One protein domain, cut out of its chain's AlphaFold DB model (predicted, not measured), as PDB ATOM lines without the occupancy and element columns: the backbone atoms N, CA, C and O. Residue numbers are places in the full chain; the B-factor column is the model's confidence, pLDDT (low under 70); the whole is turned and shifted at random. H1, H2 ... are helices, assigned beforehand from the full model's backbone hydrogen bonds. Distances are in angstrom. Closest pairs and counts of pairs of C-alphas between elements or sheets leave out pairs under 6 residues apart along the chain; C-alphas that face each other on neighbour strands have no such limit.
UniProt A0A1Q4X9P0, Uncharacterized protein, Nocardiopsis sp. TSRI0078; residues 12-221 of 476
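What this domain is: This is residues 12 to 221 of the 476 residues of an uncharacterized protein of Nocardiopsis sp. TSRI0078 (UniProt A0A1Q4X9P0). A four-helix, up-and-down bundle, H2 to H5, makes one part of a broad, only just flat body, and H10 runs beside H4 and on beyond it to the hairpin of H8 and H9 at one end of the long axis. H13 packs on H5, H11 on H13 and H4, and H14 on H11, while H7 packs on H10. The printed part has 210 residues with fourteen named helices, H1 to H14 in chain order, and no named strand; the class is all helix. It is compact, with a radius of gyration of the C-alphas of 17.7 A and spans of 52 by 43 by 23 A.

Where its parts are: Find C-alpha 55 at (150.779, 122.100, 105.145); from there H4, the longest helix by residues, runs 28.1 A to C-alpha 72 at (147.864, 135.521, 129.643), with a kink of 55 degrees near residue 62. Before it come H1, residues 18 to 21, H2, 26 to 38, 19.9 A, and H3, 40 to 50. After it come H5, 82 to 92, H6, 96 to 99, H7, 106 to 118, H8, 121 to 133, and H9, 138 to 152, 20.8 A. H10, 156 to 172, spans 24.3 A; H11, 174 to 181, H12, 184 to 187, and H13, 193 to 201, follow. H14, 205 to 219, ends at C-alpha 219, (156.618, 152.113, 128.357).

How they stand to each other: Start at the hub, H4, which touches six helices. It touches H10 the same way at a shallow tilt of 10 degrees, closest at the C-alphas of Pro 61 and Thr 166, 4.2 A apart. H4 and H5 form a hairpin, closest at the C-alphas of Leu 67 and Pro 84, 5.0 A. H2 and H3 form another, closest at C-alphas 32 and 42, 5.0 A. H1 touches H2 at C-alphas 19 and 26, 4.4 A. H5 touches H13 at a shallow tilt of 7 degrees, closest at C-alphas 89 and 200, 4.9 A. H12 and H13 touch only at the corner, C-alphas 186 and 193 being 4.9 A apart. H11 touches H14, closest at C-alphas 181 and 218, 6.0 A. Toward the other end, H8 and H9 form a hairpin, closest at C-alphas 132 and 141, 4.6 A, and H9 touches H6, closest at C-alphas 143 and 98, 5.3 A. H4 and H8 are apart. Each O i to N i+4 pair is within hydrogen-bond range in H3, H5, H7, H8, H9, H10 and H13; the figures are 5 of 9 in H2, 8 of 14 in H4, 9 of 11 in H14 and 1 of 4 in H11, which has 4 of 5 O i to N i+3 pairs.

The domain as a whole: The two C-alphas farthest apart, those of Lys 123 and Gly 184, are 52.9 A apart. The printed part has no cut and no long link. Its mean pLDDT is 94.8, and no printed residue is under 70.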
ATOM      1  N   GLY A  12     139.415 122.471 125.663       78.94
ATOM      2  CA  GLY A  12     138.821 122.465 124.333       78.94
ATOM      3  C   GLY A  12     139.798 122.230 123.184       78.94
ATOM      4  O   GLY A  12     139.330 122.055 122.056       78.94
ATOM      5  N   ALA A  13     141.108 122.149 123.442       85.50
ATOM      6  CA  ALA A  13     142.085 121.764 122.423       85.50
ATOM      7  C   ALA A  13     141.770 120.366 121.866       85.50
ATOM      8  O   ALA A  13     141.849 120.138 120.666       85.50
ATOM      9  N   GLU A  14     141.312 119.443 122.705       86.50
ATOM     10  CA  GLU A  14     140.895 118.093 122.318       86.50
ATOM     11  C   GLU A  14     139.674 118.039 121.380       86.50
ATOM     12  O   GLU A  14     139.418 116.997 120.777       86.50
ATOM     13  N   ASN A  15     138.924 119.139 121.239       89.56
ATOM     14  CA  ASN A  15     137.729 119.211 120.391       89.56
ATOM     15  C   ASN A  15     138.022 119.693 118.960       89.56
ATOM     16  O   ASN A  15     137.121 119.690 118.119       89.56
ATOM     17  N   VAL A  16     139.254 120.121 118.676       93.88
ATOM     18  CA  VAL A  16     139.696 120.499 117.330       93.88
ATOM     19  C   VAL A  16     140.255 119.262 116.629       93.88
ATOM     20  O   VAL A  16     141.058 118.521 117.194       93.88
ATOM     21  N   ASP A  17     139.854 119.042 115.377       95.12
ATOM     22  CA  ASP A  17     140.415 117.970 114.548       95.12
ATOM     23  C   ASP A  17     141.800 118.366 114.009       95.12
ATOM     24  O   ASP A  17     141.982 118.698 112.837       95.12
ATOM     25  N   TRP A  18     142.792 118.377 114.898       96.94
ATOM     26  CA  TRP A  18     144.161 118.768 114.561       96.94
ATOM     27  C   TRP A  18     144.806 117.851 113.529       96.94
ATOM     28  O   TRP A  18     145.631 118.310 112.752       96.94
ATOM     29  N   ALA A  19     144.444 116.567 113.505       95.25
ATOM     30  CA  ALA A  19     144.987 115.620 112.537       95.25
ATOM     31  C   ALA A  19     144.519 115.933 111.108       95.25
ATOM     32  O   ALA A  19     145.270 115.703 110.162       95.25
ATOM     33  N   ALA A  20     143.310 116.481 110.945       93.94
ATOM     34  CA  ALA A  20     142.841 116.970 109.653       93.94
ATOM     35  C   ALA A  20     143.534 118.275 109.225       93.94
ATOM     36  O   ALA A  20     143.789 118.458 108.038       93.94
ATOM     37  N   LEU A  21     143.843 119.167 110.174       95.12
ATOM     38  CA  LEU A  21     144.489 120.458 109.896       95.12
ATOM     39  C   LEU A  21     146.007 120.338 109.694       95.12
ATOM     40  O   LEU A  21     146.579 121.057 108.888       95.12
ATOM     41  N   ALA A  22     146.662 119.422 110.398       95.31
ATOM     42  CA  ALA A  22     148.088 119.157 110.281       95.31
ATOM     43  C   ALA A  22     148.318 117.640 110.177       95.31
ATOM     44  O   ALA A  22     148.515 116.966 111.192       95.31
ATOM     45  N   PRO A  23     148.292 117.072 108.957       90.12
ATOM     46  CA  PRO A  23     148.445 115.628 108.761       90.12
ATOM     47  C   PRO A  23     149.765 115.080 109.323       90.12
ATOM     48  O   PRO A  23     149.813 113.974 109.865       90.12
ATOM     49  N   GLU A  24     150.829 115.879 109.245       90.94
ATOM     50  CA  GLU A  24     152.164 115.547 109.739       90.94
ATOM     51  C   GLU A  24     152.357 116.067 111.171       90.94
ATOM     52  O   GLU A  24     153.037 117.054 111.420       90.94
ATOM     53  N   GLY A  25     151.730 115.397 112.142       92.38
ATOM     54  CA  GLY A  25     151.978 115.645 113.570       92.38
ATOM     55  C   GLY A  25     150.862 116.355 114.335       92.38
ATOM     56  O   GLY A  25     150.950 116.455 115.558       92.38
ATOM     57  N   GLY A  26     149.764 116.740 113.680       94.69
ATOM     58  CA  GLY A  26     148.638 117.448 114.295       94.69
ATOM     59  C   GLY A  26     148.043 116.757 115.521       94.69
ATOM     60  O   GLY A  26     147.696 117.414 116.496       94.69
ATOM     61  N   ALA A  27     148.024 115.421 115.554       96.12
ATOM     62  CA  ALA A  27     147.556 114.660 116.716       96.12
ATOM     63  C   ALA A  27     148.325 114.962 118.022       96.12
ATOM     64  O   ALA A  27     147.800 114.714 119.105       96.12
ATOM     65  N   ARG A  28     149.555 115.491 117.931       97.00
ATOM     66  CA  ARG A  28     150.389 115.873 119.082       97.00
ATOM     67  C   ARG A  28     150.092 117.284 119.592       97.00
ATOM     68  O   ARG A  28     150.415 117.571 120.739       97.00
ATOM     69  N   ILE A  29     149.470 118.151 118.785       97.44
ATOM     70  CA  ILE A  29     149.270 119.574 119.107       97.44
ATOM     71  C   ILE A  29     148.623 119.788 120.489       97.44
ATOM     72  O   ILE A  29     149.173 120.584 121.249       97.44
ATOM     73  N   PRO A  30     147.544 119.078 120.892       96.94
ATOM     74  CA  PRO A  30     146.953 119.267 122.221       96.94
ATOM     75  C   PRO A  30     147.936 119.031 123.373       96.94
ATOM     76  O   PRO A  30     147.982 119.808 124.324       96.94
ATOM     77  N   GLU A  31     148.742 117.970 123.282       96.31
ATOM     78  CA  GLU A  31     149.745 117.644 124.297       96.31
ATOM     79  C   GLU A  31     150.850 118.705 124.337       96.31
ATOM     80  O   GLU A  31     151.261 119.128 125.417       96.31
ATOM     81  N   LEU A  32     151.307 119.161 123.170       97.44
ATOM     82  CA  LEU A  32     152.358 120.169 123.082       97.44
ATOM     83  C   LEU A  32     151.884 121.526 123.627       97.44
ATOM     84  O   LEU A  32     152.615 122.166 124.379       97.44
ATOM     85  N   LEU A  33     150.641 121.933 123.336       96.88
ATOM     86  CA  LEU A  33     150.034 123.145 123.900       96.88
ATOM     87  C   LEU A  33     149.950 123.074 125.431       96.88
ATOM     88  O   LEU A  33     150.255 124.055 126.107       96.88
ATOM     89  N   ALA A  34     149.613 121.908 125.994       94.50
ATOM     90  CA  ALA A  34     149.590 121.698 127.444       94.50
ATOM     91  C   ALA A  34     150.975 121.832 128.106       94.50
ATOM     92  O   ALA A  34     151.080 122.165 129.285       94.50
ATOM     93  N   GLN A  35     152.052 121.576 127.358       95.56
ATOM     94  CA  GLN A  35     153.431 121.618 127.856       95.56
ATOM     95  C   GLN A  35     154.156 122.932 127.536       95.56
ATOM     96  O   GLN A  35     155.241 123.171 128.071       95.56
ATOM     97  N   LEU A  36     153.572 123.788 126.691       94.56
ATOM     98  CA  LEU A  36     154.250 124.919 126.057       94.56
ATOM     99  C   LEU A  36     154.874 125.903 127.049       94.56
ATOM    100  O   LEU A  36     155.989 126.363 126.829       94.56
ATOM    101  N   ALA A  37     154.197 126.198 128.162       90.25
ATOM    102  CA  ALA A  37     154.735 127.101 129.177       90.25
ATOM    103  C   ALA A  37     156.071 126.597 129.761       90.25
ATOM    104  O   ALA A  37     156.943 127.395 130.071       90.25
ATOM    105  N   GLY A  38     156.284 125.283 129.875       91.06
ATOM    106  CA  GLY A  38     157.438 124.719 130.585       91.06
ATOM    107  C   GLY A  38     158.450 123.962 129.725       91.06
ATOM    108  O   GLY A  38     159.363 123.363 130.290       91.06
ATOM    109  N   SER A  39     158.283 123.917 128.401       94.69
ATOM    110  CA  SER A  39     159.057 123.015 127.540       94.69
ATOM    111  C   SER A  39     159.484 123.675 126.231       94.69
ATOM    112  O   SER A  39     158.676 123.858 125.322       94.69
ATOM    113  N   ASP A  40     160.787 123.941 126.100       94.12
ATOM    114  CA  ASP A  40     161.392 124.401 124.840       94.12
ATOM    115  C   ASP A  40     161.235 123.350 123.727       94.12
ATOM    116  O   ASP A  40     161.058 123.693 122.563       94.12
ATOM    117  N   GLY A  41     161.223 122.059 124.087       96.81
ATOM    118  CA  GLY A  41     160.953 120.979 123.138       96.81
ATOM    119  C   GLY A  41     159.521 121.012 122.604       96.81
ATOM    120  O   GLY A  41     159.308 120.775 121.421       96.81
ATOM    121  N   ALA A  42     158.540 121.369 123.444       97.06
ATOM    122  CA  ALA A  42     157.159 121.520 122.991       97.06
ATOM    123  C   ALA A  42     156.984 122.739 122.076       97.06
ATOM    124  O   ALA A  42     156.237 122.665 121.105       97.06
ATOM    125  N   LEU A  43     157.696 123.835 122.367       96.62
ATOM    126  CA  LEU A  43     157.757 125.009 121.497       96.62
ATOM    127  C   LEU A  43     158.343 124.656 120.122       96.62
ATOM    128  O   LEU A  43     157.714 124.961 119.113       96.62
ATOM    129  N   SER A  44     159.505 123.993 120.087       96.12
ATOM    130  CA  SER A  44     160.165 123.582 118.838       96.12
ATOM    131  C   SER A  44     159.277 122.651 118.013       96.12
ATOM    132  O   SER A  44     159.051 122.905 116.836       96.12
ATOM    133  N   ASP A  45     158.709 121.618 118.638       97.50
ATOM    134  CA  ASP A  45     157.838 120.671 117.940       97.50
ATOM    135  C   ASP A  45     156.564 121.347 117.411       97.50
ATOM    136  O   ASP A  45     156.098 121.013 116.323       97.50
ATOM    137  N   LEU A  46     155.976 122.291 118.160       97.12
ATOM    138  CA  LEU A  46     154.831 123.059 117.668       97.12
ATOM    139  C   LEU A  46     155.219 123.913 116.473       97.12
ATOM    140  O   LEU A  46     154.516 123.861 115.469       97.12
ATOM    141  N   HIS A  47     156.322 124.657 116.570       95.00
ATOM    142  CA  HIS A  47     156.841 125.464 115.472       95.00
ATOM    143  C   HIS A  47     157.001 124.616 114.202       95.00
ATOM    144  O   HIS A  47     156.417 124.946 113.174       95.00
ATOM    145  N   ASP A  48     157.662 123.462 114.293       95.31
ATOM    146  CA  ASP A  48     157.875 122.575 113.146       95.31
ATOM    147  C   ASP A  48     156.559 122.071 112.532       95.31
ATOM    148  O   ASP A  48     156.462 121.929 111.314       95.31
ATOM    149  N   ILE A  49     155.518 121.853 113.340       96.88
ATOM    150  CA  ILE A  49     154.212 121.395 112.844       96.88
ATOM    151  C   ILE A  49     153.426 122.525 112.162       96.88
ATOM    152  O   ILE A  49     152.799 122.277 111.134       96.88
ATOM    153  N   ILE A  50     153.406 123.741 112.724       96.56
ATOM    154  CA  ILE A  50     152.494 124.819 112.278       96.56
ATOM    155  C   ILE A  50     153.183 125.993 111.565       96.56
ATOM    156  O   ILE A  50     152.520 126.994 111.280       96.56
ATOM    157  N   HIS A  51     154.482 125.902 111.269       93.81
ATOM    158  CA  HIS A  51     155.205 126.960 110.563       93.81
ATOM    159  C   HIS A  51     154.629 127.222 109.168       93.81
ATOM    160  O   HIS A  51     154.219 126.316 108.440       93.81
ATOM    161  N   PHE A  52     154.615 128.492 108.778       93.00
ATOM    162  CA  PHE A  52     154.253 128.892 107.426       93.00
ATOM    163  C   PHE A  52     155.462 128.734 106.487       93.00
ATOM    164  O   PHE A  52     156.567 129.081 106.902       93.00
ATOM    165  N   PRO A  53     155.300 128.264 105.233       92.94
ATOM    166  CA  PRO A  53     154.064 127.858 104.558       92.94
ATOM    167  C   PRO A  53     153.852 126.333 104.500       92.94
ATOM    168  O   PRO A  53     153.354 125.818 103.498       92.94
ATOM    169  N   ALA A  54     154.247 125.581 105.531       92.62
ATOM    170  CA  ALA A  54     154.054 124.133 105.526       92.62
ATOM    171  C   ALA A  54     152.564 123.748 105.607       92.62
ATOM    172  O   ALA A  54     151.760 124.496 106.167       92.62
ATOM    173  N   PRO A  55     152.173 122.551 105.120       92.62
ATOM    174  CA  PRO A  55     150.779 122.100 105.145       92.62
ATOM    175  C   PRO A  55     150.122 122.154 106.529       92.62
ATOM    176  O   PRO A  55     148.928 122.419 106.636       92.62
ATOM    177  N   GLY A  56     150.893 121.931 107.600       94.50
ATOM    178  CA  GLY A  56     150.381 121.993 108.970       94.50
ATOM    179  C   GLY A  56     150.004 123.398 109.450       94.50
ATOM    180  O   GLY A  56     149.286 123.524 110.442       94.50
ATOM    181  N   HIS A  57     150.375 124.455 108.719       96.69
ATOM    182  CA  HIS A  57     149.965 125.826 109.020       96.69
ATOM    183  C   HIS A  57     148.443 126.035 108.969       96.69
ATOM    184  O   HIS A  57     147.928 126.958 109.595       96.69
ATOM    185  N   LEU A  58     147.676 125.149 108.322       97.38
ATOM    186  CA  LEU A  58     146.207 125.183 108.390       97.38
ATOM    187  C   LEU A  58     145.676 125.052 109.835       97.38
ATOM    188  O   LEU A  58     144.537 125.429 110.115       97.38
ATOM    189  N   ALA A  59     146.490 124.545 110.769       97.75
ATOM    190  CA  ALA A  59     146.182 124.508 112.196       97.75
ATOM    191  C   ALA A  59     146.427 125.845 112.923       97.75
ATOM    192  O   ALA A  59     145.828 126.074 113.978       97.75
ATOM    193  N   ALA A  60     147.269 126.733 112.384       97.62
ATOM    194  CA  ALA A  60     147.701 127.962 113.050       97.62
ATOM    195  C   ALA A  60     146.537 128.876 113.481       97.62
ATOM    196  O   ALA A  60     146.524 129.258 114.656       97.62
ATOM    197  N   PRO A  61     145.484 129.123 112.662       98.06
ATOM    198  CA  PRO A  61     144.360 129.962 113.085       98.06
ATOM    199  C   PRO A  61     143.653 129.440 114.341       98.06
ATOM    200  O   PRO A  61     143.145 130.218 115.144       98.06
ATOM    201  N   LYS A  62     143.611 128.114 114.528       97.56
ATOM    202  CA  LYS A  62     143.012 127.483 115.714       97.56
ATOM    203  C   LYS A  62     143.946 127.497 116.916       97.56
ATOM    204  O   LYS A  62     143.462 127.538 118.041       97.56
ATOM    205  N   ALA A  63     145.258 127.456 116.695       97.75
ATOM    206  CA  ALA A  63     146.250 127.481 117.764       97.75
ATOM    207  C   ALA A  63     146.321 128.846 118.467       97.75
ATOM    208  O   ALA A  63     146.582 128.882 119.667       97.75
ATOM    209  N   VAL A  64     146.048 129.946 117.752       98.44
ATOM    210  CA  VAL A  64     146.163 131.321 118.275       98.44
ATOM    211  C   VAL A  64     145.469 131.506 119.620       98.44
ATOM    212  O   VAL A  64     146.094 132.021 120.547       98.44
ATOM    213  N   ASP A  65     144.214 131.070 119.753       96.75
ATOM    214  CA  ASP A  65     143.461 131.297 120.988       96.75
ATOM    215  C   ASP A  65     144.132 130.641 122.198       96.75
ATOM    216  O   ASP A  65     144.305 131.293 123.228       96.75
ATOM    217  N   PHE A  66     144.605 129.402 122.038       97.75
ATOM    218  CA  PHE A  66     145.336 128.683 123.080       97.75
ATOM    219  C   PHE A  66     146.669 129.355 123.404       97.75
ATOM    220  O   PHE A  66     147.027 129.476 124.570       97.75
ATOM    221  N   LEU A  67     147.410 129.821 122.394       98.44
ATOM    222  CA  LEU A  67     148.688 130.503 122.614       98.44
ATOM    223  C   LEU A  67     148.499 131.791 123.424       98.44
ATOM    224  O   LEU A  67     149.237 132.029 124.383       98.44
ATOM    225  N   VAL A  68     147.485 132.599 123.096       98.44
ATOM    226  CA  VAL A  68     147.177 133.817 123.858       98.44
ATOM    227  C   VAL A  68     146.708 133.475 125.272       98.44
ATOM    228  O   VAL A  68     147.177 134.099 126.228       98.44
ATOM    229  N   ASP A  69     145.838 132.475 125.429       97.81
ATOM    230  CA  ASP A  69     145.341 132.045 126.739       97.81
ATOM    231  C   ASP A  69     146.485 131.558 127.636       97.81
ATOM    232  O   ASP A  69     146.586 131.980 128.788       97.81
ATOM    233  N   ILE A  70     147.413 130.758 127.099       97.44
ATOM    234  CA  ILE A  70     148.616 130.312 127.814       97.44
ATOM    235  C   ILE A  70     149.489 131.511 128.196       97.44
ATOM    236  O   ILE A  70     149.946 131.587 129.336       97.44
ATOM    237  N   ALA A  71     149.717 132.467 127.291       97.25
ATOM    238  CA  ALA A  71     150.528 133.651 127.580       97.25
ATOM    239  C   ALA A  71     149.919 134.531 128.690       97.25
ATOM    240  O   ALA A  71     150.646 135.093 129.513       97.25
ATOM    241  N   CYS A  72     148.589 134.643 128.724       96.62
ATOM    242  CA  CYS A  72     147.864 135.521 129.643       96.62
ATOM    243  C   CYS A  72     147.489 134.854 130.974       96.62
ATOM    244  O   CYS A  72     147.205 135.559 131.946       96.62
ATOM    245  N   ALA A  73     147.499 133.521 131.050       95.56
ATOM    246  CA  ALA A  73     147.071 132.791 132.235       95.56
ATOM    247  C   ALA A  73     147.902 133.142 133.482       95.56
ATOM    248  O   ALA A  73     149.134 133.246 133.462       95.56
ATOM    249  N   GLU A  74     147.219 133.269 134.624       91.19
ATOM    250  CA  GLU A  74     147.872 133.457 135.927       91.19
ATOM    251  C   GLU A  74     148.717 132.240 136.331       91.19
ATOM    252  O   GLU A  74     149.713 132.387 137.039       91.19
ATOM    253  N   SER A  75     148.343 131.048 135.857       92.00
ATOM    254  CA  SER A  75     149.079 129.801 136.075       92.00
ATOM    255  C   SER A  75     150.409 129.745 135.325       92.00
ATOM    256  O   SER A  75     151.293 129.003 135.749       92.00
ATOM    257  N   THR A  76     150.573 130.520 134.248       94.25
ATOM    258  CA  THR A  76     151.814 130.572 133.471       94.25
ATOM    259  C   THR A  76     152.827 131.477 134.171       94.25
ATOM    260  O   THR A  76     152.588 132.690 134.281       94.25
ATOM    261  N   PRO A  77     153.973 130.937 134.632       91.44
ATOM    262  CA  PRO A  77     155.003 131.741 135.275       91.44
ATOM    263  C   PRO A  77     155.482 132.864 134.352       91.44
ATOM    264  O   PRO A  77     155.661 132.665 133.157       91.44
ATOM    265  N   ALA A  78     155.726 134.055 134.899       89.44
ATOM    266  CA  ALA A  78     156.125 135.208 134.086       89.44
ATOM    267  C   ALA A  78     157.361 134.970 133.180       89.44
ATOM    268  O   ALA A  78     157.292 135.377 132.021       89.44
ATOM    269  N   PRO A  79     158.427 134.264 133.627       89.06
ATOM    270  CA  PRO A  79     159.585 133.940 132.781       89.06
ATOM    271  C   PRO A  79     159.299 132.949 131.646       89.06
ATOM    272  O   PRO A  79     160.165 132.708 130.820       89.06
ATOM    273  N   ASP A  80     158.113 132.344 131.631       93.19
ATOM    274  CA  ASP A  80     157.723 131.294 130.693       93.19
ATOM    275  C   ASP A  80     156.720 131.793 129.639       93.19
ATOM    276  O   ASP A  80     156.465 131.126 128.636       93.19
ATOM    277  N   ARG A  81     156.167 132.997 129.840       95.31
ATOM    278  CA  ARG A  81     155.157 133.610 128.963       95.31
ATOM    279  C   ARG A  81     155.687 133.976 127.581       95.31
ATOM    280  O   ARG A  81     154.887 134.192 126.681       95.31
ATOM    281  N   TRP A  82     157.004 134.056 127.394       94.81
ATOM    282  CA  TRP A  82     157.575 134.370 126.088       94.81
ATOM    283  C   TRP A  82     157.381 133.256 125.063       94.81
ATOM    284  O   TRP A  82     157.201 133.574 123.900       94.81
ATOM    285  N   ARG A  83     157.362 131.979 125.467       95.56
ATOM    286  CA  ARG A  83     157.264 130.838 124.537       95.56
ATOM    287  C   ARG A  83     156.021 130.887 123.640       95.56
ATOM    288  O   ARG A  83     156.163 130.809 122.422       95.56
ATOM    289  N   PRO A  84     154.796 131.044 124.178       97.38
ATOM    290  CA  PRO A  84     153.632 131.224 123.315       97.38
ATOM    291  C   PRO A  84     153.703 132.512 122.483       97.38
ATOM    292  O   PRO A  84     153.239 132.519 121.348       97.38
ATOM    293  N   LEU A  85     154.296 133.590 123.011       97.94
ATOM    294  CA  LEU A  85     154.415 134.864 122.296       97.94
ATOM    295  C   LEU A  85     155.417 134.803 121.137       97.94
ATOM    296  O   LEU A  85     155.157 135.400 120.096       97.94
ATOM    297  N   SER A  86     156.530 134.085 121.291       96.06
ATOM    298  CA  SER A  86     157.513 133.884 120.228       96.06
ATOM    299  C   SER A  86     156.905 133.069 119.094       96.06
ATOM    300  O   SER A  86     157.030 133.455 117.940       96.06
ATOM    301  N   LEU A  87     156.144 132.012 119.406       97.00
ATOM    302  CA  LEU A  87     155.425 131.256 118.380       97.00
ATOM    303  C   LEU A  87     154.361 132.113 117.677       97.00
ATOM    304  O   LEU A  87     154.256 132.074 116.457       97.00
ATOM    305  N   LEU A  88     153.598 132.930 118.412       97.94
ATOM    306  CA  LEU A  88     152.650 133.872 117.803       97.94
ATOM    307  C   LEU A  88     153.337 134.872 116.864       97.94
ATOM    308  O   LEU A  88     152.783 135.195 115.815       97.94
ATOM    309  N   LEU A  89     154.525 135.358 117.231       97.06
ATOM    310  CA  LEU A  89     155.318 136.256 116.394       97.06
ATOM    311  C   LEU A  89     155.710 135.580 115.073       97.06
ATOM    312  O   LEU A  89     155.471 136.166 114.020       97.06
ATOM    313  N   GLU A  90     156.216 134.347 115.118       95.12
ATOM    314  CA  GLU A  90     156.541 133.561 113.915       95.12
ATOM    315  C   GLU A  90     155.318 133.337 113.020       95.12
ATOM    316  O   GLU A  90     155.375 133.498 111.804       95.12
ATOM    317  N   LEU A  91     154.168 133.024 113.622       95.69
ATOM    318  CA  LEU A  91     152.929 132.789 112.884       95.69
ATOM    319  C   LEU A  91     152.387 134.056 112.198       95.69
ATOM    320  O   LEU A  91     151.793 133.968 111.126       95.69
ATOM    321  N   VAL A  92     152.579 135.232 112.803       94.62
ATOM    322  CA  VAL A  92     152.134 136.526 112.250       94.62
ATOM    323  C   VAL A  92     153.124 137.096 111.231       94.62
ATOM    324  O   VAL A  92     152.720 137.842 110.332       94.62
ATOM    325  N   ALA A  93     154.409 136.769 111.373       90.88
ATOM    326  CA  ALA A  93     155.510 137.355 110.618       90.88
ATOM    327  C   ALA A  93     156.392 136.304 109.914       90.88
ATOM    328  O   ALA A  93     157.593 136.516 109.776       90.88
ATOM    329  N   GLY A  94     155.802 135.205 109.423       86.50
ATOM    330  CA  GLY A  94     156.545 134.109 108.776       86.50
ATOM    331  C   GLY A  94     157.412 134.546 107.585       86.50
ATOM    332  O   GLY A  94     158.523 134.054 107.420       86.50
ATOM    333  N   HIS A  95     156.951 135.539 106.814       90.69
ATOM    334  CA  HIS A  95     157.767 136.296 105.854       90.69
ATOM    335  C   HIS A  95     157.854 137.765 106.287       90.69
ATOM    336  O   HIS A  95     157.183 138.648 105.742       90.69
ATOM    337  N   ALA A  96     158.627 138.033 107.340       92.75
ATOM    338  CA  ALA A  96     158.784 139.373 107.897       92.75
ATOM    339  C   ALA A  96     159.358 140.379 106.880       92.75
ATOM    340  O   ALA A  96     159.017 141.563 106.937       92.75
ATOM    341  N   GLU A  97     160.178 139.924 105.928       93.44
ATOM    342  CA  GLU A  97     160.741 140.750 104.855       93.44
ATOM    343  C   GLU A  97     159.667 141.404 103.976       93.44
ATOM    344  O   GLU A  97     159.839 142.549 103.560       93.44
ATOM    345  N   ASP A  98     158.509 140.759 103.789       92.62
ATOM    346  CA  ASP A  98     157.405 141.288 102.975       92.62
ATOM    347  C   ASP A  98     156.764 142.538 103.607       92.62
ATOM    348  O   ASP A  98     155.954 143.226 102.979       92.62
ATOM    349  N   ARG A  99     157.102 142.838 104.869       92.38
ATOM    350  CA  ARG A  99     156.560 143.952 105.659       92.38
ATOM    351  C   ARG A  99     157.488 145.170 105.692       92.38
ATOM    352  O   ARG A  99     157.194 146.114 106.439       92.38
ATOM    353  N   PHE A 100     158.587 145.156 104.935       94.94
ATOM    354  CA  PHE A 100     159.570 146.236 104.894       94.94
ATOM    355  C   PHE A 100     160.000 146.601 103.465       94.94
ATOM    356  O   PHE A 100     160.189 145.707 102.646       94.94
ATOM    357  N   PRO A 101     160.250 147.895 103.182       94.69
ATOM    358  CA  PRO A 101     160.117 149.042 104.090       94.69
ATOM    359  C   PRO A 101     158.670 149.454 104.398       94.69
ATOM    360  O   PRO A 101     158.416 149.989 105.482       94.69
ATOM    361  N   GLU A 102     157.724 149.181 103.499       92.81
ATOM    362  CA  GLU A 102     156.323 149.570 103.670       92.81
ATOM    363  C   GLU A 102     155.509 148.491 104.398       92.81
ATOM    364  O   GLU A 102     155.703 147.297 104.170       92.81
ATOM    365  N   PRO A 103     154.579 148.859 105.294       91.19
ATOM    366  CA  PRO A 103     153.682 147.886 105.898       91.19
ATOM    367  C   PRO A 103     152.698 147.321 104.862       91.19
ATOM    368  O   PRO A 103     152.289 147.999 103.922       91.19
ATOM    369  N   LEU A 104     152.259 146.082 105.078       87.38
ATOM    370  CA  LEU A 104     151.204 145.469 104.276       87.38
ATOM    371  C   LEU A 104     149.841 146.075 104.647       87.38
ATOM    372  O   LEU A 104     149.465 146.083 105.821       87.38
ATOM    373  N   GLY A 105     149.095 146.566 103.656       92.12
ATOM    374  CA  GLY A 105     147.722 147.034 103.850       92.12
ATOM    375  C   GLY A 105     146.761 145.861 104.039       92.12
ATOM    376  O   GLY A 105     146.662 145.011 103.156       92.12
ATOM    377  N   LEU A 106     146.045 145.818 105.170       94.62
ATOM    378  CA  LEU A 106     145.153 144.699 105.496       94.62
ATOM    379  C   LEU A 106     144.021 144.536 104.473       94.62
ATOM    380  O   LEU A 106     143.805 143.424 104.008       94.62
ATOM    381  N   ASP A 107     143.359 145.623 104.075       96.06
ATOM    382  CA  ASP A 107     142.260 145.563 103.100       96.06
ATOM    383  C   ASP A 107     142.742 144.997 101.752       96.06
ATOM    384  O   ASP A 107     142.119 144.106 101.179       96.06
ATOM    385  N   GLN A 108     143.914 145.444 101.284       93.31
ATOM    386  CA  GLN A 108     144.531 144.926 100.060       93.31
ATOM    387  C   GLN A 108     144.868 143.437 100.189       93.31
ATOM    388  O   GLN A 108     144.658 142.674  99.249       93.31
ATOM    389  N   TRP A 109     145.387 143.017 101.344       95.75
ATOM    390  CA  TRP A 109     145.723 141.619 101.593       95.75
ATOM    391  C   TRP A 109     144.471 140.731 101.658       95.75
ATOM    392  O   TRP A 109     144.455 139.642 101.084       95.75
ATOM    393  N   GLN A 110     143.390 141.209 102.279       97.94
ATOM    394  CA  GLN A 110     142.097 140.523 102.298       97.94
ATOM    395  C   GLN A 110     141.527 140.346 100.887       97.94
ATOM    396  O   GLN A 110     141.096 139.242 100.540       97.94
ATOM    397  N   ASP A 111     141.566 141.401 100.068       97.56
ATOM    398  CA  ASP A 111     141.126 141.364  98.671       97.56
ATOM    399  C   ASP A 111     141.977 140.398  97.835       97.56
ATOM    400  O   ASP A 111     141.434 139.603  97.062       97.56
ATOM    401  N   GLU A 112     143.300 140.410  98.024       96.88
ATOM    402  CA  GLU A 112     144.233 139.495  97.363       96.88
ATOM    403  C   GLU A 112     143.901 138.031  97.685       96.88
ATOM    404  O   GLU A 112     143.703 137.221  96.777       96.88
ATOM    405  N   VAL A 113     143.770 137.683  98.970       97.75
ATOM    406  CA  VAL A 113     143.464 136.309  99.395       97.75
ATOM    407  C   VAL A 113     142.055 135.902  98.948       97.75
ATOM    408  O   VAL A 113     141.842 134.766  98.517       97.75
ATOM    409  N   ALA A 114     141.070 136.804  98.996       97.94
ATOM    410  CA  ALA A 114     139.727 136.551  98.468       97.94
ATOM    411  C   ALA A 114     139.739 136.272  96.958       97.94
ATOM    412  O   ALA A 114     139.074 135.341  96.495       97.94
ATOM    413  N   TRP A 115     140.525 137.022  96.188       97.50
ATOM    414  CA  TRP A 115     140.724 136.764  94.767       97.50
ATOM    415  C   TRP A 115     141.416 135.413  94.534       97.50
ATOM    416  O   TRP A 115     140.880 134.591  93.788       97.50
ATOM    417  N   ALA A 116     142.528 135.132  95.217       97.06
ATOM    418  CA  ALA A 116     143.281 133.888  95.052       97.06
ATOM    419  C   ALA A 116     142.434 132.646  95.385       97.06
ATOM    420  O   ALA A 116     142.457 131.655  94.661       97.06
ATOM    421  N   THR A 117     141.619 132.720  96.442       96.94
ATOM    422  CA  THR A 117     140.754 131.612  96.895       96.94
ATOM    423  C   THR A 117     139.487 131.411  96.060       96.94
ATOM    424  O   THR A 117     138.872 130.349  96.135       96.94
ATOM    425  N   SER A 118     139.080 132.398  95.258       96.31
ATOM    426  CA  SER A 118     137.878 132.323  94.409       96.31
ATOM    427  C   SER A 118     138.172 132.049  92.931       96.31
ATOM    428  O   SER A 118     137.237 131.914  92.137       96.31
ATOM    429  N   ASN A 119     139.449 131.955  92.551       96.69
ATOM    430  CA  ASN A 119     139.887 131.758  91.174       96.69
ATOM    431  C   ASN A 119     140.575 130.406  90.961       96.69
ATOM    432  O   ASN A 119     140.902 129.675  91.891       96.69
ATOM    433  N   ASP A 120     140.766 130.069  89.687       96.62
ATOM    434  CA  ASP A 120     141.525 128.891  89.278       96.62
ATOM    435  C   ASP A 120     143.009 129.036  89.657       96.62
ATOM    436  O   ASP A 120     143.622 130.070  89.386       96.62
ATOM    437  N   ALA A 121     143.584 127.994  90.262       95.69
ATOM    438  CA  ALA A 121     144.936 128.039  90.812       95.69
ATOM    439  C   ALA A 121     146.015 128.322  89.753       95.69
ATOM    440  O   ALA A 121     146.971 129.035  90.048       95.69
ATOM    441  N   GLU A 122     145.867 127.821  88.521       96.75
ATOM    442  CA  GLU A 122     146.841 128.098  87.456       96.75
ATOM    443  C   GLU A 122     146.801 129.562  87.034       96.75
ATOM    444  O   GLU A 122     147.852 130.188  86.890       96.75
ATOM    445  N   LYS A 123     145.601 130.144  86.924       96.75
ATOM    446  CA  LYS A 123     145.454 131.582  86.649       96.75
ATOM    447  C   LYS A 123     146.065 132.439  87.748       96.75
ATOM    448  O   LYS A 123     146.701 133.444  87.454       96.75
ATOM    449  N   VAL A 124     145.873 132.046  89.007       97.81
ATOM    450  CA  VAL A 124     146.456 132.753  90.152       97.81
ATOM    451  C   VAL A 124     147.985 132.701  90.090       97.81
ATOM    452  O   VAL A 124     148.631 133.738  90.215       97.81
ATOM    453  N   ARG A 125     148.575 131.530  89.816       98.38
ATOM    454  CA  ARG A 125     150.033 131.379  89.655       98.38
ATOM    455  C   ARG A 125     150.574 132.208  88.491       98.38
ATOM    456  O   ARG A 125     151.589 132.879  88.644       98.38
ATOM    457  N   GLU A 126     149.911 132.181  87.336       98.00
ATOM    458  CA  GLU A 126     150.295 132.993  86.174       98.00
ATOM    459  C   GLU A 126     150.265 134.489  86.493       98.00
ATOM    460  O   GLU A 126     151.213 135.209  86.183       98.00
ATOM    461  N   GLN A 127     149.224 134.941  87.188       98.00
ATOM    462  CA  GLN A 127     149.096 136.336  87.571       98.00
ATOM    463  C   GLN A 127     150.147 136.760  88.607       98.00
ATOM    464  O   GLN A 127     150.710 137.842  88.462       98.00
ATOM    465  N   TYR A 128     150.465 135.923  89.603       98.31
ATOM    466  CA  TYR A 128     151.550 136.214  90.547       98.31
ATOM    467  C   TYR A 128     152.920 136.280  89.862       98.31
ATOM    468  O   TYR A 128     153.720 137.143  90.215       98.31
ATOM    469  N   ARG A 129     153.185 135.434  88.852       97.69
ATOM    470  CA  ARG A 129     154.409 135.539  88.030       97.69
ATOM    471  C   ARG A 129     154.483 136.886  87.311       97.69
ATOM    472  O   ARG A 129     155.481 137.582  87.452       97.69
ATOM    473  N   SER A 130     153.410 137.283  86.621       97.00
ATOM    474  CA  SER A 130     153.336 138.588  85.942       97.00
ATOM    475  C   SER A 130     153.507 139.750  86.927       97.00
ATOM    476  O   SER A 130     154.309 140.644  86.680       97.00
ATOM    477  N   TRP A 131     152.851 139.717  88.092       96.56
ATOM    478  CA  TRP A 131     153.019 140.755  89.113       96.56
ATOM    479  C   TRP A 131     154.429 140.807  89.707       96.56
ATOM    480  O   TRP A 131     154.893 141.889  90.057       96.56
ATOM    481  N   ALA A 132     155.119 139.670  89.823       95.62
ATOM    482  CA  ALA A 132     156.511 139.642  90.260       95.62
ATOM    483  C   ALA A 132     157.459 140.254  89.211       95.62
ATOM    484  O   ALA A 132     158.416 140.929  89.586       95.62
ATOM    485  N   GLU A 133     157.210 140.038  87.918       92.50
ATOM    486  CA  GLU A 133     157.998 140.619  86.817       92.50
ATOM    487  C   GLU A 133     157.753 142.128  86.660       92.50
ATOM    488  O   GLU A 133     158.685 142.900  86.440       92.50
ATOM    489  N   GLU A 134     156.502 142.557  86.825       93.44
ATOM    490  CA  GLU A 134     156.062 143.953  86.705       93.44
ATOM    491  C   GLU A 134     156.233 144.759  88.004       93.44
ATOM    492  O   GLU A 134     155.822 145.920  88.075       93.44
ATOM    493  N   ALA A 135     156.814 144.153  89.042       95.56
ATOM    494  CA  ALA A 135     156.922 144.763  90.356       95.56
ATOM    495  C   ALA A 135     157.620 146.141  90.289       95.56
ATOM    496  O   ALA A 135     158.665 146.286  89.636       95.56
ATOM    497  N   PRO A 136     157.058 147.170  90.954       94.56
ATOM    498  CA  PRO A 136     157.627 148.516  90.946       94.56
ATOM    499  C   PRO A 136     158.889 148.639  91.804       94.56
ATOM    500  O   PRO A 136     159.650 149.584  91.614       94.56
ATOM    501  N   ASP A 137     159.082 147.709  92.740       95.06
ATOM    502  CA  ASP A 137     160.191 147.673  93.684       95.06
ATOM    503  C   ASP A 137     160.474 146.232  94.157       95.06
ATOM    504  O   ASP A 137     159.711 145.295  93.877       95.06
ATOM    505  N   GLU A 138     161.579 146.050  94.879       95.44
ATOM    506  CA  GLU A 138     162.014 144.738  95.373       95.44
ATOM    507  C   GLU A 138     161.089 144.152  96.432       95.44
ATOM    508  O   GLU A 138     160.862 142.942  96.447       95.44
ATOM    509  N   GLN A 139     160.501 144.986  97.291       95.69
ATOM    510  CA  GLN A 139     159.547 144.506  98.287       95.69
ATOM    511  C   GLN A 139     158.336 143.859  97.598       95.69
ATOM    512  O   GLN A 139     157.915 142.757  97.961       95.69
ATOM    513  N   HIS A 140     157.780 144.517  96.578       95.75
ATOM    514  CA  HIS A 140     156.672 143.998  95.787       95.75
ATOM    515  C   HIS A 140     157.074 142.724  95.047       95.75
ATOM    516  O   HIS A 140     156.300 141.766  95.062       95.75
ATOM    517  N   HIS A 141     158.271 142.686  94.454       95.88
ATOM    518  CA  HIS A 141     158.782 141.497  93.778       95.88
ATOM    519  C   HIS A 141     158.844 140.295  94.728       95.88
ATOM    520  O   HIS A 141     158.260 139.246  94.441       95.88
ATOM    521  N   HIS A 142     159.514 140.449  95.874       94.56
ATOM    522  CA  HIS A 142     159.695 139.373  96.843       94.56
ATOM    523  C   HIS A 142     158.369 138.886  97.410       94.56
ATOM    524  O   HIS A 142     158.133 137.679  97.422       94.56
ATOM    525  N   ARG A 143     157.455 139.800  97.747       95.62
ATOM    526  CA  ARG A 143     156.112 139.430  98.195       95.62
ATOM    527  C   ARG A 143     155.390 138.589  97.142       95.62
ATOM    528  O   ARG A 143     154.884 137.522  97.465       95.62
ATOM    529  N   MET A 144     155.352 139.019  95.879       97.12
ATOM    530  CA  MET A 144     154.673 138.255  94.817       97.12
ATOM    531  C   MET A 144     155.335 136.896  94.565       97.12
ATOM    532  O   MET A 144     154.639 135.900  94.363       97.12
ATOM    533  N   ARG A 145     156.667 136.821  94.652       95.69
ATOM    534  CA  ARG A 145     157.414 135.562  94.571       95.69
ATOM    535  C   ARG A 145     157.085 134.621  95.731       95.69
ATOM    536  O   ARG A 145     156.855 133.438  95.500       95.69
ATOM    537  N   ASN A 146     157.021 135.134  96.958       95.06
ATOM    538  CA  ASN A 146     156.661 134.355  98.140       95.06
ATOM    539  C   ASN A 146     155.213 133.847  98.025       95.06
ATOM    540  O   ASN A 146     154.955 132.665  98.251       95.06
ATOM    541  N   ARG A 147     154.273 134.686  97.562       96.69
ATOM    542  CA  ARG A 147     152.881 134.284  97.271       96.69
ATOM    543  C   ARG A 147     152.803 133.185  96.208       96.69
ATOM    544  O   ARG A 147     152.058 132.221  96.383       96.69
ATOM    545  N   LEU A 148     153.596 133.291  95.140       97.44
ATOM    546  CA  LEU A 148     153.703 132.253  94.115       97.44
ATOM    547  C   LEU A 148     154.226 130.933  94.697       97.44
ATOM    548  O   LEU A 148     153.607 129.897  94.464       97.44
ATOM    549  N   ALA A 149     155.302 130.975  95.485       95.94
ATOM    550  CA  ALA A 149     155.881 129.788  96.112       95.94
ATOM    551  C   ALA A 149     154.868 129.064  97.016       95.94
ATOM    552  O   ALA A 149     154.776 127.838  96.988       95.94
ATOM    553  N   VAL A 150     154.042 129.811  97.759       96.88
ATOM    554  CA  VAL A 150     152.928 129.246  98.544       96.88
ATOM    555  C   VAL A 150     151.878 128.618  97.628       96.88
ATOM    556  O   VAL A 150     151.440 127.497  97.865       96.88
ATOM    557  N   MET A 151     151.487 129.302  96.550       97.38
ATOM    558  CA  MET A 151     150.508 128.782  95.588       97.38
ATOM    559  C   MET A 151     150.976 127.524  94.851       97.38
ATOM    560  O   MET A 151     150.139 126.769  94.351       97.38
ATOM    561  N   GLU A 152     152.279 127.290  94.739       96.38
ATOM    562  CA  GLU A 152     152.856 126.075  94.157       96.38
ATOM    563  C   GLU A 152     152.778 124.867  95.103       96.38
ATOM    564  O   GLU A 152     152.806 123.727  94.632       96.38
ATOM    565  N   GLN A 153     152.575 125.090  96.406       94.56
ATOM    566  CA  GLN A 153     152.355 124.017  97.373       94.56
ATOM    567  C   GLN A 153     150.975 123.354  97.205       94.56
ATOM    568  O   GLN A 153     150.007 123.981  96.746       94.56
ATOM    569  N   PRO A 154     150.833 122.079  97.619       91.44
ATOM    570  CA  PRO A 154     149.526 121.452  97.775       91.44
ATOM    571  C   PRO A 154     148.636 122.280  98.713       91.44
ATOM    572  O   PRO A 154     149.014 122.554  99.847       91.44
ATOM    573  N   GLY A 155     147.455 122.681  98.235       92.81
ATOM    574  CA  GLY A 155     146.531 123.511  99.016       92.81
ATOM    575  C   GLY A 155     146.970 124.969  99.198       92.81
ATOM    576  O   GLY A 155     146.534 125.635 100.129       92.81
ATOM    577  N   GLY A 156     147.821 125.501  98.310       96.50
ATOM    578  CA  GLY A 156     148.376 126.855  98.435       96.50
ATOM    579  C   GLY A 156     147.351 127.970  98.690       96.50
ATOM    580  O   GLY A 156     147.594 128.852  99.507       96.50
ATOM    581  N   ALA A 157     146.163 127.911  98.076       97.25
ATOM    582  CA  ALA A 157     145.103 128.891  98.334       97.25
ATOM    583  C   ALA A 157     144.547 128.802  99.770       97.25
ATOM    584  O   ALA A 157     144.227 129.824 100.377       97.25
ATOM    585  N   GLU A 158     144.445 127.592 100.326       97.25
ATOM    586  CA  GLU A 158     144.031 127.370 101.714       97.25
ATOM    587  C   GLU A 158     145.123 127.822 102.691       97.25
ATOM    588  O   GLU A 158     144.803 128.385 103.733       97.25
ATOM    589  N   LEU A 159     146.402 127.667 102.331       97.19
ATOM    590  CA  LEU A 159     147.532 128.177 103.112       97.19
ATOM    591  C   LEU A 159     147.571 129.710 103.145       97.19
ATOM    592  O   LEU A 159     147.721 130.286 104.219       97.19
ATOM    593  N   LEU A 160     147.359 130.379 102.004       97.31
ATOM    594  CA  LEU A 160     147.226 131.841 101.959       97.31
ATOM    595  C   LEU A 160     146.051 132.332 102.814       97.31
ATOM    596  O   LEU A 160     146.154 133.352 103.495       97.31
ATOM    597  N   ARG A 161     144.930 131.598 102.793       98.31
ATOM    598  CA  ARG A 161     143.791 131.876 103.670       98.31
ATOM    599  C   ARG A 161     144.161 131.690 105.137       98.31
ATOM    600  O   ARG A 161     143.853 132.569 105.930       98.31
ATOM    601  N   ALA A 162     144.837 130.599 105.488       98.06
ATOM    602  CA  ALA A 162     145.244 130.317 106.859       98.06
ATOM    603  C   ALA A 162     146.228 131.359 107.416       98.06
ATOM    604  O   ALA A 162     146.109 131.721 108.582       98.06
ATOM    605  N   GLU A 163     147.142 131.896 106.606       97.25
ATOM    606  CA  GLU A 163     148.030 132.992 107.026       97.25
ATOM    607  C   GLU A 163     147.225 134.248 107.405       97.25
ATOM    608  O   GLU A 163     147.427 134.832 108.473       97.25
ATOM    609  N   LEU A 164     146.261 134.639 106.560       97.69
ATOM    610  CA  LEU A 164     145.378 135.776 106.833       97.69
ATOM    611  C   LEU A 164     144.480 135.516 108.052       97.69
ATOM    612  O   LEU A 164     144.387 136.366 108.936       97.69
ATOM    613  N   ASP A 165     143.861 134.338 108.138       98.44
ATOM    614  CA  ASP A 165     142.991 133.958 109.253       98.44
ATOM    615  C   ASP A 165     143.773 133.914 110.580       98.44
ATOM    616  O   ASP A 165     143.244 134.285 111.628       98.44
ATOM    617  N   THR A 166     145.050 133.513 110.549       98.44
ATOM    618  CA  THR A 166     145.956 133.550 111.710       98.44
ATOM    619  C   THR A 166     146.220 134.986 112.148       98.44
ATOM    620  O   THR A 166     146.075 135.307 113.329       98.44
ATOM    621  N   TYR A 167     146.544 135.878 111.206       97.81
ATOM    622  CA  TYR A 167     146.720 137.303 111.488       97.81
ATOM    623  C   TYR A 167     145.456 137.921 112.107       97.81
ATOM    624  O   TYR A 167     145.531 138.624 113.117       97.81
ATOM    625  N   GLU A 168     144.282 137.637 111.539       98.19
ATOM    626  CA  GLU A 168     142.998 138.132 112.043       98.19
ATOM    627  C   GLU A 168     142.640 137.561 113.420       98.19
ATOM    628  O   GLU A 168     142.134 138.300 114.270       98.19
ATOM    629  N   ALA A 169     142.945 136.287 113.675       98.50
ATOM    630  CA  ALA A 169     142.767 135.674 114.987       98.50
ATOM    631  C   ALA A 169     143.630 136.379 116.045       98.50
ATOM    632  O   ALA A 169     143.119 136.754 117.099       98.50
ATOM    633  N   VAL A 170     144.909 136.654 115.758       98.44
ATOM    634  CA  VAL A 170     145.782 137.384 116.698       98.44
ATOM    635  C   VAL A 170     145.272 138.804 116.917       98.44
ATOM    636  O   VAL A 170     145.202 139.286 118.049       98.44
ATOM    637  N   ARG A 171     144.852 139.469 115.840       98.12
ATOM    638  CA  ARG A 171     144.279 140.813 115.887       98.12
ATOM    639  C   ARG A 171     143.037 140.881 116.781       98.12
ATOM    640  O   ARG A 171     142.906 141.802 117.588       98.12
ATOM    641  N   ALA A 172     142.154 139.885 116.717       98.38
ATOM    642  CA  ALA A 172     140.984 139.804 117.594       98.38
ATOM    643  C   ALA A 172     141.359 139.718 119.087       98.38
ATOM    644  O   ALA A 172     140.590 140.156 119.945       98.38
ATOM    645  N   ARG A 173     142.561 139.215 119.395       98.50
ATOM    646  CA  ARG A 173     143.103 139.040 120.748       98.50
ATOM    647  C   ARG A 173     143.992 140.192 121.235       98.50
ATOM    648  O   ARG A 173     144.487 140.140 122.361       98.50
ATOM    649  N   ILE A 174     144.128 141.283 120.470       98.50
ATOM    650  CA  ILE A 174     144.831 142.507 120.906       98.50
ATOM    651  C   ILE A 174     144.423 142.973 122.318       98.50
ATOM    652  O   ILE A 174     145.326 143.304 123.086       98.50
ATOM    653  N   PRO A 175     143.125 143.008 122.712       98.00
ATOM    654  CA  PRO A 175     142.733 143.441 124.055       98.00
ATOM    655  C   PRO A 175     143.414 142.670 125.196       98.00
ATOM    656  O   PRO A 175     143.702 143.271 126.228       98.00
ATOM    657  N   ASP A 176     143.690 141.378 125.003       98.12
ATOM    658  CA  ASP A 176     144.343 140.529 126.000       98.12
ATOM    659  C   ASP A 176     145.862 140.724 125.960       98.12
ATOM    660  O   ASP A 176     146.502 140.938 126.991       98.12
ATOM    661  N   LEU A 177     146.432 140.742 124.751       98.38
ATOM    662  CA  LEU A 177     147.869 140.891 124.517       98.38
ATOM    663  C   LEU A 177     148.420 142.196 125.105       98.38
ATOM    664  O   LEU A 177     149.460 142.189 125.763       98.38
ATOM    665  N   VAL A 178     147.709 143.320 124.960       97.81
ATOM    666  CA  VAL A 178     148.182 144.614 125.491       97.81
ATOM    667  C   VAL A 178     148.295 144.640 127.019       97.81
ATOM    668  O   VAL A 178     149.025 145.466 127.567       97.81
ATOM    669  N   THR A 179     147.636 143.724 127.735       96.12
ATOM    670  CA  THR A 179     147.793 143.619 129.193       96.12
ATOM    671  C   THR A 179     149.199 143.159 129.593       96.12
ATOM    672  O   THR A 179     149.697 143.557 130.650       96.12
ATOM    673  N   LEU A 180     149.881 142.402 128.724       96.50
ATOM    674  CA  LEU A 180     151.233 141.885 128.948       96.50
ATOM    675  C   LEU A 180     152.312 142.971 128.814       96.50
ATOM    676  O   LEU A 180     153.424 142.787 129.301       96.50
ATOM    677  N   LEU A 181     151.984 144.137 128.245       95.19
ATOM    678  CA  LEU A 181     152.882 145.303 128.209       95.19
ATOM    679  C   LEU A 181     153.149 145.881 129.610       95.19
ATOM    680  O   LEU A 181     154.129 146.599 129.835       95.19
ATOM    681  N   ARG A 182     152.253 145.598 130.563       90.81
ATOM    682  CA  ARG A 182     152.223 146.210 131.893       90.81
ATOM    683  C   ARG A 182     152.654 145.219 132.972       90.81
ATOM    684  O   ARG A 182     152.509 144.006 132.844       90.81
ATOM    685  N   GLY A 183     153.106 145.775 134.095       87.31
ATOM    686  CA  GLY A 183     153.448 145.026 135.302       87.31
ATOM    687  C   GLY A 183     154.908 144.580 135.340       87.31
ATOM    688  O   GLY A 183     155.448 144.067 134.366       87.31
ATOM    689  N   GLY A 184     155.545 144.746 136.504       84.44
ATOM    690  CA  GLY A 184     156.978 144.480 136.662       84.44
ATOM    691  C   GLY A 184     157.382 143.040 136.334       84.44
ATOM    692  O   GLY A 184     158.458 142.828 135.794       84.44
ATOM    693  N   ALA A 185     156.502 142.062 136.575       85.94
ATOM    694  CA  ALA A 185     156.760 140.662 136.235       85.94
ATOM    695  C   ALA A 185     156.848 140.410 134.718       85.94
ATOM    696  O   ALA A 185     157.599 139.540 134.302       85.94
ATOM    697  N   ASN A 186     156.117 141.173 133.897       90.62
ATOM    698  CA  ASN A 186     156.156 141.033 132.439       90.62
ATOM    699  C   ASN A 186     157.277 141.864 131.794       90.62
ATOM    700  O   ASN A 186     157.611 141.634 130.638       90.62
ATOM    701  N   ARG A 187     157.834 142.849 132.513       89.44
ATOM    702  CA  ARG A 187     158.844 143.799 132.004       89.44
ATOM    703  C   ARG A 187     160.257 143.558 132.545       89.44
ATOM    704  O   ARG A 187     161.226 144.093 132.007       89.44
ATOM    705  N   GLY A 188     160.376 142.798 133.628       83.00
ATOM    706  CA  GLY A 188     161.641 142.445 134.261       83.00
ATOM    707  C   GLY A 188     162.222 141.133 133.734       83.00
ATOM    708  O   GLY A 188     161.479 140.253 133.310       83.00
ATOM    709  N   GLY A 189     163.548 141.007 133.790       80.50
ATOM    710  CA  GLY A 189     164.262 139.764 133.476       80.50
ATOM    711  C   GLY A 189     164.664 139.606 132.008       80.50
ATOM    712  O   GLY A 189     164.448 140.497 131.187       80.50
ATOM    713  N   MET A 190     165.308 138.473 131.714       81.00
ATOM    714  CA  MET A 190     165.534 137.990 130.344       81.00
ATOM    715  C   MET A 190     164.235 137.380 129.808       81.00
ATOM    716  O   MET A 190     163.421 136.914 130.605       81.00
ATOM    717  N   ASP A 191     164.040 137.400 128.488       84.06
ATOM    718  CA  ASP A 191     162.880 136.798 127.810       84.06
ATOM    719  C   ASP A 191     161.530 137.235 128.402       84.06
ATOM    720  O   ASP A 191     160.606 136.460 128.645       84.06
ATOM    721  N   ARG A 192     161.427 138.533 128.678       90.31
ATOM    722  CA  ARG A 192     160.262 139.143 129.318       90.31
ATOM    723  C   ARG A 192     159.079 139.237 128.351       90.31
ATOM    724  O   ARG A 192     159.227 139.661 127.204       90.31
ATOM    725  N   ALA A 193     157.879 138.916 128.832       94.50
ATOM    726  CA  ALA A 193     156.657 138.915 128.020       94.50
ATOM    727  C   ALA A 193     156.378 140.262 127.326       94.50
ATOM    728  O   ALA A 193     155.946 140.288 126.177       94.50
ATOM    729  N   GLY A 194     156.668 141.377 128.004       94.94
ATOM    730  CA  GLY A 194     156.492 142.729 127.475       94.94
ATOM    731  C   GLY A 194     157.337 143.010 126.230       94.94
ATOM    732  O   GLY A 194     156.936 143.807 125.386       94.94
ATOM    733  N   GLU A 195     158.480 142.341 126.079       94.81
ATOM    734  CA  GLU A 195     159.344 142.477 124.908       94.81
ATOM    735  C   GLU A 195     158.762 141.727 123.707       94.81
ATOM    736  O   GLU A 195     158.473 142.331 122.676       94.81
ATOM    737  N   TRP A 196     158.471 140.438 123.888       96.56
ATOM    738  CA  TRP A 196     157.892 139.582 122.854       96.56
ATOM    739  C   TRP A 196     156.527 140.069 122.373       96.56
ATOM    740  O   TRP A 196     156.267 140.104 121.169       96.56
ATOM    741  N   VAL A 197     155.666 140.520 123.291       97.94
ATOM    742  CA  VAL A 197     154.365 141.074 122.904       97.94
ATOM    743  C   VAL A 197     154.519 142.400 122.157       97.94
ATOM    744  O   VAL A 197     153.744 142.663 121.247       97.94
ATOM    745  N   SER A 198     155.532 143.217 122.467       97.75
ATOM    746  CA  SER A 198     155.790 144.450 121.712       97.75
ATOM    747  C   SER A 198     156.209 144.137 120.276       97.75
ATOM    748  O   SER A 198     155.671 144.738 119.348       97.75
ATOM    749  N   TYR A 199     157.100 143.159 120.077       97.38
ATOM    750  CA  TYR A 199     157.468 142.698 118.737       97.38
ATOM    751  C   TYR A 199     156.252 142.206 117.947       97.38
ATOM    752  O   TYR A 199     156.022 142.694 116.842       97.38
ATOM    753  N   LEU A 200     155.436 141.325 118.534       97.75
ATOM    754  CA  LEU A 200     154.204 140.812 117.922       97.75
ATOM    755  C   LEU A 200     153.252 141.943 117.516       97.75
ATOM    756  O   LEU A 200     152.809 142.025 116.370       97.75
ATOM    757  N   LEU A 201     152.959 142.847 118.453       98.31
ATOM    758  CA  LEU A 201     152.051 143.968 118.234       98.31
ATOM    759  C   LEU A 201     152.569 144.935 117.154       98.31
ATOM    760  O   LEU A 201     151.766 145.507 116.421       98.31
ATOM    761  N   GLY A 202     153.891 145.069 116.994       97.06
ATOM    762  CA  GLY A 202     154.526 145.880 115.949       97.06
ATOM    763  C   GLY A 202     154.189 145.461 114.509       97.06
ATOM    764  O   GLY A 202     154.333 146.269 113.590       97.06
ATOM    765  N   PHE A 203     153.701 144.233 114.296       96.69
ATOM    766  CA  PHE A 203     153.245 143.746 112.986       96.69
ATOM    767  C   PHE A 203     151.732 143.922 112.750       96.69
ATOM    768  O   PHE A 203     151.263 143.758 111.618       96.69
ATOM    769  N   LEU A 204     150.957 144.306 113.770       96.88
ATOM    770  CA  LEU A 204     149.498 144.474 113.700       96.88
ATOM    771  C   LEU A 204     149.101 145.911 113.307       96.88
ATOM    772  O   LEU A 204     148.370 146.602 114.016       96.88
ATOM    773  N   THR A 205     149.598 146.376 112.161       95.25
ATOM    774  CA  THR A 205     149.480 147.774 111.705       95.25
ATOM    775  C   THR A 205     148.047 148.251 111.451       95.25
ATOM    776  O   THR A 205     147.799 149.453 111.489       95.25
ATOM    777  N   ALA A 206     147.086 147.347 111.246       95.00
ATOM    778  CA  ALA A 206     145.672 147.705 111.106       95.00
ATOM    779  C   ALA A 206     145.065 148.319 112.387       95.00
ATOM    780  O   ALA A 206     144.084 149.055 112.309       95.00
ATOM    781  N   ASP A 207     145.661 148.054 113.553       97.12
ATOM    782  CA  ASP A 207     145.219 148.545 114.865       97.12
ATOM    783  C   ASP A 207     146.236 149.523 115.485       97.12
ATOM    784  O   ASP A 207     146.292 149.710 116.705       97.12
ATOM    785  N   ALA A 208     147.040 150.162 114.630       96.81
ATOM    786  CA  ALA A 208     148.190 150.977 115.001       96.81
ATOM    787  C   ALA A 208     147.900 152.048 116.062       96.81
ATOM    788  O   ALA A 208     148.606 152.097 117.068       96.81
ATOM    789  N   GLU A 209     146.840 152.849 115.899       96.69
ATOM    790  CA  GLU A 209     146.486 153.921 116.846       96.69
ATOM    791  C   GLU A 209     146.265 153.376 118.265       96.69
ATOM    792  O   GLU A 209     146.841 153.866 119.242       96.69
ATOM    793  N   ARG A 210     145.468 152.308 118.381       96.88
ATOM    794  CA  ARG A 210     145.159 151.674 119.665       96.88
ATOM    795  C   ARG A 210     146.413 151.082 120.299       96.88
ATOM    796  O   ARG A 210     146.646 151.275 121.491       96.88
ATOM    797  N   ILE A 211     147.195 150.336 119.525       98.06
ATOM    798  CA  ILE A 211     148.384 149.654 120.034       98.06
ATOM    799  C   ILE A 211     149.445 150.676 120.459       98.06
ATOM    800  O   ILE A 211     150.009 150.549 121.545       98.06
ATOM    801  N   ALA A 212     149.684 151.721 119.662       97.38
ATOM    802  CA  ALA A 212     150.625 152.784 120.001       97.38
ATOM    803  C   ALA A 212     150.232 153.495 121.309       97.38
ATOM    804  O   ALA A 212     151.092 153.741 122.160       97.38
ATOM    805  N   ALA A 213     148.939 153.757 121.528       96.06
ATOM    806  CA  ALA A 213     148.440 154.317 122.785       96.06
ATOM    807  C   ALA A 213     148.701 153.395 123.996       96.06
ATOM    808  O   ALA A 213     149.101 153.860 125.065       96.06
ATOM    809  N   GLU A 214     148.528 152.079 123.842       96.56
ATOM    810  CA  GLU A 214     148.820 151.113 124.910       96.56
ATOM    811  C   GLU A 214     150.324 151.009 125.206       96.56
ATOM    812  O   GLU A 214     150.725 151.015 126.374       96.56
ATOM    813  N   ILE A 215     151.172 150.990 124.172       95.88
ATOM    814  CA  ILE A 215     152.632 150.938 124.329       95.88
ATOM    815  C   ILE A 215     153.157 152.222 124.973       95.88
ATOM    816  O   ILE A 215     153.944 152.162 125.918       95.88
ATOM    817  N   THR A 216     152.728 153.401 124.518       93.50
ATOM    818  CA  THR A 216     153.144 154.675 125.134       93.50
ATOM    819  C   THR A 216     152.686 154.779 126.591       93.50
ATOM    820  O   THR A 216     153.451 155.236 127.446       93.50
ATOM    821  N   GLY A 217     151.482 154.283 126.901       90.00
ATOM    822  CA  GLY A 217     150.955 154.205 128.261       90.00
ATOM    823  C   GLY A 217     151.703 153.225 129.177       90.00
ATOM    824  O   GLY A 217     151.776 153.464 130.384       90.00
ATOM    825  N   ALA A 218     152.266 152.141 128.634       88.38
ATOM    826  CA  ALA A 218     153.012 151.135 129.392       88.38
ATOM    827  C   ALA A 218     154.510 151.466 129.548       88.38
ATOM    828  O   ALA A 218     155.048 151.373 130.652       88.38
ATOM    829  N   SER A 219     155.164 151.891 128.463       81.94
ATOM    830  CA  SER A 219     156.618 152.113 128.357       81.94
ATOM    831  C   SER A 219     157.134 153.350 129.094       81.94
ATOM    832  O   SER A 219     158.344 153.523 129.246       81.94
ATOM    833  N   GLN A 220     156.237 154.258 129.500       80.88
ATOM    834  CA  GLN A 220     156.585 155.575 130.051       80.88
ATOM    835  C   GLN A 220     157.511 156.399 129.134       80.88
ATOM    836  O   GLN A 220     158.182 157.330 129.588       80.88
ATOM    837  N   ILE A 221     157.552 156.092 127.833       87.81
ATOM    838  CA  ILE A 221     158.421 156.767 126.861       87.81
ATOM    839  C   ILE A 221     158.173 158.280 126.809       87.81
ATOM    840  O   ILE A 221     159.120 159.054 126.659       87.81
TER     841      ILE A 221